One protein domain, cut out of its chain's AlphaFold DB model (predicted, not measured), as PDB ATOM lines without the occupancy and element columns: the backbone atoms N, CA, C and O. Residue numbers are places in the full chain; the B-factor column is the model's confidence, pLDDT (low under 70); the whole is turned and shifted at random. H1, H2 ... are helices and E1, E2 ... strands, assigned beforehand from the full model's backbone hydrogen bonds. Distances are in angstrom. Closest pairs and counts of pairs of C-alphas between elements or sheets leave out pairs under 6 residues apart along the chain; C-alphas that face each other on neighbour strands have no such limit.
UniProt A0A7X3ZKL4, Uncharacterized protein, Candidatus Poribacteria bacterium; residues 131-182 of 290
ATOM      1  N   ASP A 131     101.578 194.279 129.399       81.00
ATOM      2  CA  ASP A 131     100.891 193.072 128.961       81.00
ATOM      3  C   ASP A 131      99.771 193.436 127.979       81.00
ATOM      4  O   ASP A 131      98.587 193.448 128.317       81.00
ATOM      5  N   TRP A 132     100.152 193.762 126.742       83.12
ATOM      6  CA  TRP A 132      99.201 194.046 125.666       83.12
ATOM      7  C   TRP A 132      98.243 192.878 125.410       83.12
ATOM      8  O   TRP A 132      97.127 193.100 124.950       83.12
ATOM      9  N   VAL A 133      98.671 191.650 125.728       83.12
ATOM     10  CA  VAL A 133      97.899 190.416 125.530       83.12
ATOM     11  C   VAL A 133      96.762 190.302 126.546       83.12
ATOM     12  O   VAL A 133      95.741 189.681 126.256       83.12
ATOM     13  N   SER A 134      96.913 190.915 127.722       85.25
ATOM     14  CA  SER A 134      95.849 190.975 128.729       85.25
ATOM     15  C   SER A 134      94.699 191.916 128.369       85.25
ATOM     16  O   SER A 134      93.612 191.776 128.930       85.25
ATOM     17  N   LEU A 135      94.912 192.858 127.444       83.88
ATOM     18  CA  LEU A 135      93.876 193.799 127.027       83.88
ATOM     19  C   LEU A 135      92.862 193.108 126.113       83.88
ATOM     20  O   LEU A 135      93.217 192.404 125.166       83.88
ATOM     21  N   SER A 136      91.575 193.370 126.337       91.44
ATOM     22  CA  SER A 136      90.554 193.028 125.347       91.44
ATOM     23  C   SER A 136      90.778 193.814 124.044       91.44
ATOM     24  O   SER A 136      91.360 194.902 124.066       91.44
ATOM     25  N   PRO A 137      90.266 193.343 122.888       91.75
ATOM     26  CA  PRO A 137      90.420 194.060 121.620       91.75
ATOM     27  C   PRO A 137      89.941 195.521 121.662       91.75
ATOM     28  O   PRO A 137      90.552 196.389 121.043       91.75
ATOM     29  N   SER A 138      88.870 195.810 122.410       91.44
ATOM     30  CA  SER A 138      88.367 197.175 122.608       91.44
ATOM     31  C   SER A 138      89.300 198.031 123.463       91.44
ATOM     32  O   SER A 138      89.538 199.185 123.118       91.44
ATOM     33  N   GLU A 139      89.854 197.476 124.542       90.38
ATOM     34  CA  GLU A 139      90.804 198.189 125.408       90.38
ATOM     35  C   GLU A 139      92.122 198.457 124.680       90.38
ATOM     36  O   GLU A 139      92.687 199.545 124.802       90.38
ATOM     37  N   LEU A 140      92.590 197.500 123.873       91.69
ATOM     38  CA  LEU A 140      93.760 197.678 123.023       91.69
ATOM     39  C   LEU A 140      93.525 198.795 121.999       91.69
ATOM     40  O   LEU A 140      94.345 199.706 121.897       91.69
ATOM     41  N   ALA A 141      92.393 198.773 121.288       92.69
ATOM     42  CA  ALA A 141      92.050 199.805 120.311       92.69
ATOM     43  C   ALA A 141      91.940 201.200 120.950       92.69
ATOM     44  O   ALA A 141      92.467 202.174 120.409       92.69
ATOM     45  N   GLU A 142      91.307 201.306 122.123       93.94
ATOM     46  CA  GLU A 142      91.234 202.564 122.870       93.94
ATOM     47  C   GLU A 142      92.629 203.037 123.304       93.94
ATOM     48  O   GLU A 142      92.950 204.220 123.169       93.94
ATOM     49  N   THR A 143      93.481 202.125 123.774       90.50
ATOM     50  CA  THR A 143      94.851 202.441 124.201       90.50
ATOM     51  C   THR A 143      95.704 202.928 123.035       90.50
ATOM     52  O   THR A 143      96.377 203.950 123.163       90.50
ATOM     53  N   ILE A 144      95.624 202.273 121.873       93.06
ATOM     54  CA  ILE A 144      96.286 202.726 120.642       93.06
ATOM     55  C   ILE A 144      95.788 204.124 120.264       93.06
ATOM     56  O   ILE A 144      96.596 205.011 120.007       93.06
ATOM     57  N   ALA A 145      94.477 204.372 120.316       93.50
ATOM     58  CA  ALA A 145      93.926 205.687 120.006       93.50
ATOM     59  C   ALA A 145      94.416 206.781 120.979       93.50
ATOM     60  O   ALA A 145      94.684 207.905 120.555       93.50
ATOM     61  N   LYS A 146      94.564 206.469 122.275       94.06
ATOM     62  CA  LYS A 146      95.156 207.378 123.277       94.06
ATOM     63  C   LYS A 146      96.632 207.650 122.996       94.06
ATOM     64  O   LYS A 146      97.072 208.794 123.095       94.06
ATOM     65  N   LEU A 147      97.389 206.620 122.624       92.75
ATOM     66  CA  LEU A 147      98.788 206.753 122.227       92.75
ATOM     67  C   LEU A 147      98.930 207.619 120.974       92.75
ATOM     68  O   LEU A 147      99.784 208.501 120.953       92.75
ATOM     69  N   GLU A 148      98.069 207.447 119.970       92.69
ATOM     70  CA  GLU A 148      98.058 208.281 118.761       92.69
ATOM     71  C   GLU A 148      97.788 209.753 119.073       92.69
ATOM     72  O   GLU A 148      98.503 210.629 118.592       92.69
ATOM     73  N   ARG A 149      96.842 210.030 119.980       95.38
ATOM     74  CA  ARG A 149      96.580 211.384 120.497       95.38
ATOM     75  C   ARG A 149      97.632 211.894 121.489       95.38
ATOM     76  O   ARG A 149      97.501 213.010 121.978       95.38
ATOM     77  N   GLN A 150      98.664 211.098 121.781       92.19
ATOM     78  CA  GLN A 150      99.738 211.402 122.734       92.19
ATOM     79  C   GLN A 150      99.239 211.672 124.169       92.19
ATOM     80  O   GLN A 150      99.888 212.370 124.943       92.19
ATOM     81  N   GLU A 151      98.101 211.085 124.552       93.94
ATOM     82  CA  GLU A 151      97.522 211.193 125.903       93.94
ATOM     83  C   GLU A 151      98.253 210.308 126.924       93.94
ATOM     84  O   GLU A 151      98.149 210.520 128.132       93.94
ATOM     85  N   ILE A 152      98.997 209.310 126.439       90.38
ATOM     86  CA  ILE A 152      99.811 208.398 127.241       90.38
ATOM     87  C   ILE A 152     101.267 208.560 126.805       90.38
ATOM     88  O   ILE A 152     101.609 208.353 125.639       90.38
ATOM     89  N   SER A 153     102.140 208.911 127.747       89.06
ATOM     90  CA  SER A 153     103.582 208.958 127.514       89.06
ATOM     91  C   SER A 153     104.200 207.566 127.614       89.06
ATOM     92  O   SER A 153     103.738 206.710 128.371       89.06
ATOM     93  N   ALA A 154     105.295 207.347 126.888       87.75
ATOM     94  CA  ALA A 154     106.107 206.160 127.100       87.75
ATOM     95  C   ALA A 154     106.711 206.156 128.523       87.75
ATOM     96  O   ALA A 154     106.946 207.224 129.097       87.75
ATOM     97  N   PRO A 155     106.970 204.973 129.101       85.56
ATOM     98  CA  PRO A 155     107.742 204.835 130.329       85.56
ATOM     99  C   PRO A 155     109.105 205.541 130.264       85.56
ATOM    100  O   PRO A 155     109.699 205.691 129.198       85.56
ATOM    101  N   ASN A 156     109.636 205.935 131.423       84.31
ATOM    102  CA  ASN A 156     110.911 206.652 131.510       84.31
ATOM    103  C   ASN A 156     112.064 205.886 130.844       84.31
ATOM    104  O   ASN A 156     112.365 204.753 131.221       84.31
ATOM    105  N   GLY A 157     112.759 206.549 129.916       82.38
ATOM    106  CA  GLY A 157     113.863 205.957 129.160       82.38
ATOM    107  C   GLY A 157     113.413 205.143 127.947       82.38
ATOM    108  O   GLY A 157     114.199 204.331 127.459       82.38
ATOM    109  N   TYR A 158     112.167 205.314 127.499       86.56
ATOM    110  CA  TYR A 158     111.589 204.641 126.343       86.56
ATOM    111  C   TYR A 158     110.765 205.608 125.492       86.56
ATOM    112  O   TYR A 158     110.335 206.664 125.950       86.56
ATOM    113  N   TYR A 159     110.489 205.205 124.254       87.44
ATOM    114  CA  TYR A 159     109.564 205.882 123.350       87.44
ATOM    115  C   TYR A 159     108.772 204.862 122.529       87.44
ATOM    116  O   TYR A 159     109.280 203.795 122.172       87.44
ATOM    117  N   TYR A 160     107.528 205.211 122.203       88.38
ATOM    118  CA  TYR A 160     106.745 204.477 121.215       88.38
ATOM    119  C   TYR A 160     107.271 204.785 119.824       88.38
ATOM    120  O   TYR A 160     107.519 205.941 119.470       88.38
ATOM    121  N   ARG A 161     107.470 203.738 119.034       85.00
ATOM    122  CA  ARG A 161     107.944 203.878 117.673       85.00
ATOM    123  C   ARG A 161     106.835 204.474 116.816       85.00
ATOM    124  O   ARG A 161     105.711 203.983 116.818       85.00
ATOM    125  N   ARG A 162     107.196 205.491 116.040       88.06
ATOM    126  CA  ARG A 162     106.349 206.075 115.004       88.06
ATOM    127  C   ARG A 162     107.007 205.937 113.637       88.06
ATOM    128  O   ARG A 162     108.234 205.801 113.547       88.06
ATOM    129  N   LEU A 163     106.182 205.884 112.603       83.56
ATOM    130  CA  LEU A 163     106.594 206.010 111.209       83.56
ATOM    131  C   LEU A 163     106.921 207.476 110.896       83.56
ATOM    132  O   LEU A 163     106.632 208.369 111.688       83.56
ATOM    133  N   ASP A 164     107.489 207.732 109.717       79.88
ATOM    134  CA  ASP A 164     107.738 209.102 109.248       79.88
ATOM    135  C   ASP A 164     106.428 209.903 109.063       79.88
ATOM    136  O   ASP A 164     106.452 211.129 109.034       79.88
ATOM    137  N   SER A 165     105.279 209.215 108.971       84.94
ATOM    138  CA  SER A 165     103.924 209.791 108.976       84.94
ATOM    139  C   SER A 165     103.436 210.225 110.363       84.94
ATOM    140  O   SER A 165     102.302 210.678 110.481       84.94
ATOM    141  N   GLU A 166     104.258 210.070 111.406       88.81
ATOM    142  CA  GLU A 166     103.893 210.195 112.822       88.81
ATOM    143  C   GLU A 166     102.896 209.137 113.325       88.81
ATOM    144  O   GLU A 166     102.573 209.146 114.504       88.81
ATOM    145  N   GLU A 167     102.451 208.178 112.514       90.62
ATOM    146  CA  GLU A 167     101.580 207.076 112.963       90.62
ATOM    147  C   GLU A 167     102.349 206.085 113.848       90.62
ATOM    148  O   GLU A 167     103.543 205.845 113.629       90.62
ATOM    149  N   LEU A 168     101.688 205.480 114.840       90.62
ATOM    150  CA  LEU A 168     102.301 204.429 115.648       90.62
ATOM    151  C   LEU A 168     102.685 203.233 114.781       90.62
ATOM    152  O   LEU A 168     101.899 202.689 114.010       90.62
ATOM    153  N   HIS A 169     103.915 202.773 114.973       87.06
ATOM    154  CA  HIS A 169     104.381 201.540 114.372       87.06
ATOM    155  C   HIS A 169     103.940 200.370 115.253       87.06
ATOM    156  O   HIS A 169     104.375 200.249 116.405       87.06
ATOM    157  N   LEU A 170     103.080 199.521 114.697       87.00
ATOM    158  CA  LEU A 170     102.562 198.322 115.346       87.00
ATOM    159  C   LEU A 170     103.313 197.068 114.872       87.00
ATOM    160  O   LEU A 170     103.805 197.030 113.743       87.00
ATOM    161  N   ASP A 171     103.413 196.058 115.730       81.88
ATOM    162  CA  ASP A 171     103.944 194.741 115.370       81.88
ATOM    163  C   ASP A 171     102.924 193.903 114.572       81.88
ATOM    164  O   ASP A 171     101.811 194.347 114.277       81.88
ATOM    165  N   GLU A 172     103.287 192.669 114.214       76.69
ATOM    166  CA  GLU A 172     102.415 191.764 113.455       76.69
ATOM    167  C   GLU A 172     101.098 191.391 114.162       76.69
ATOM    168  O   GLU A 172     100.165 190.925 113.508       76.69
ATOM    169  N   ASN A 173     101.004 191.601 115.477       81.50
ATOM    170  CA  ASN A 173      99.806 191.352 116.277       81.50
ATOM    171  C   ASN A 173      99.001 192.638 116.531       81.50
ATOM    172  O   ASN A 173      97.965 192.592 117.194       81.50
ATOM    173  N   GLY A 174      99.456 193.779 116.005       85.81
ATOM    174  CA  GLY A 174      98.833 195.080 116.211       85.81
ATOM    175  C   GLY A 174      99.242 195.770 117.515       85.81
ATOM    176  O   GLY A 174      98.586 196.735 117.908       85.81
ATOM    177  N   TYR A 175     100.299 195.319 118.196       89.81
ATOM    178  CA  TYR A 175     100.765 195.947 119.433       89.81
ATOM    179  C   TYR A 175     101.747 197.095 119.164       89.81
ATOM    180  O   TYR A 175     102.605 196.977 118.287       89.81
ATOM    181  N   PRO A 176     101.686 198.198 119.933       87.94
ATOM    182  CA  PRO A 176     102.667 199.275 119.846       87.94
ATOM    183  C   PRO A 176     104.105 198.801 120.077       87.94
ATOM    184  O   PRO A 176     104.429 198.232 121.121       87.94
ATOM    185  N   ILE A 177     105.002 199.119 119.144       85.56
ATOM    186  CA  ILE A 177     106.433 198.852 119.316       85.56
ATOM    187  C   ILE A 177     107.031 199.917 120.246       85.56
ATOM    188  O   ILE A 177     106.998 201.112 119.946       85.56
ATOM    189  N   ILE A 178     107.620 199.489 121.365       84.12
ATOM    190  CA  ILE A 178     108.311 200.354 122.331       84.12
ATOM    191  C   ILE A 178     109.821 200.128 122.275       84.12
ATOM    192  O   ILE A 178     110.295 198.995 122.266       84.12
ATOM    193  N   HIS A 179     110.601 201.207 122.262       79.50
ATOM    194  CA  HIS A 179     112.059 201.150 122.201       79.50
ATOM    195  C   HIS A 179     112.695 201.898 123.365       79.50
ATOM    196  O   HIS A 179     112.199 202.940 123.786       79.50
ATOM    197  N   LYS A 180     113.842 201.404 123.834       79.25
ATOM    198  CA  LYS A 180     114.629 202.071 124.867       79.25
ATOM    199  C   LYS A 180     115.465 203.208 124.292       79.25
ATOM    200  O   LYS A 180     116.080 203.094 123.225       79.25
ATOM    201  N   ASP A 181     115.544 204.299 125.036       78.31
ATOM    202  CA  ASP A 181     116.362 205.450 124.702       78.31
ATOM    203  C   ASP A 181     117.839 205.075 124.582       78.31
ATOM    204  O   ASP A 181     118.483 204.554 125.497       78.31
ATOM    205  N   GLY A 182     118.407 205.395 123.422       73.25
ATOM    206  CA  GLY A 182     119.822 205.195 123.140       73.25
ATOM    207  C   GLY A 182     120.248 203.754 122.855       73.25
ATOM    208  O   GLY A 182     121.450 203.547 122.664       73.25
TER     209      GLY A 182
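This is residues 131 to 182 of the 290 residues of an uncharacterized protein of Candidatus Poribacteria bacterium (UniProt A0A7X3ZKL4). With little regular structure, this is a short two-strand hairpin, E1 and E2, at one end and a single helix, H1, at the other, with much of the rest in loops. The long link of residues 161 to 177 loops out and back through the middle. The printed part has 52 residues, under half of them in named elements, in the order H1, E1, E2; the sheet E1 - E2 is antiparallel and the class mixed. It is compact, with a radius of gyration of the C-alphas of 10.9 A and spans of 31 by 23 by 23 A.

E1 is residues 158 to 160 and E2 residues 178 to 180, ending at C-alpha 180 (114.629, 202.071, 124.867). H1, residues 137 to 148, is 16.4 A long and begins at C-alpha 137 (90.420, 194.060, 121.620).

E1 and E2 form an antiparallel hairpin at 152 degrees, with N 159 and O 179 within hydrogen-bond range at 2.9 A. H1 and E2 are apart. In H1 every O i to N i+4 pair is within hydrogen-bond range.

The farthest C-alphas, Ser 138 and Gly 182, are 32.5 A apart. The printed part has no cut, and no printed residue is under 70 in pLDDT.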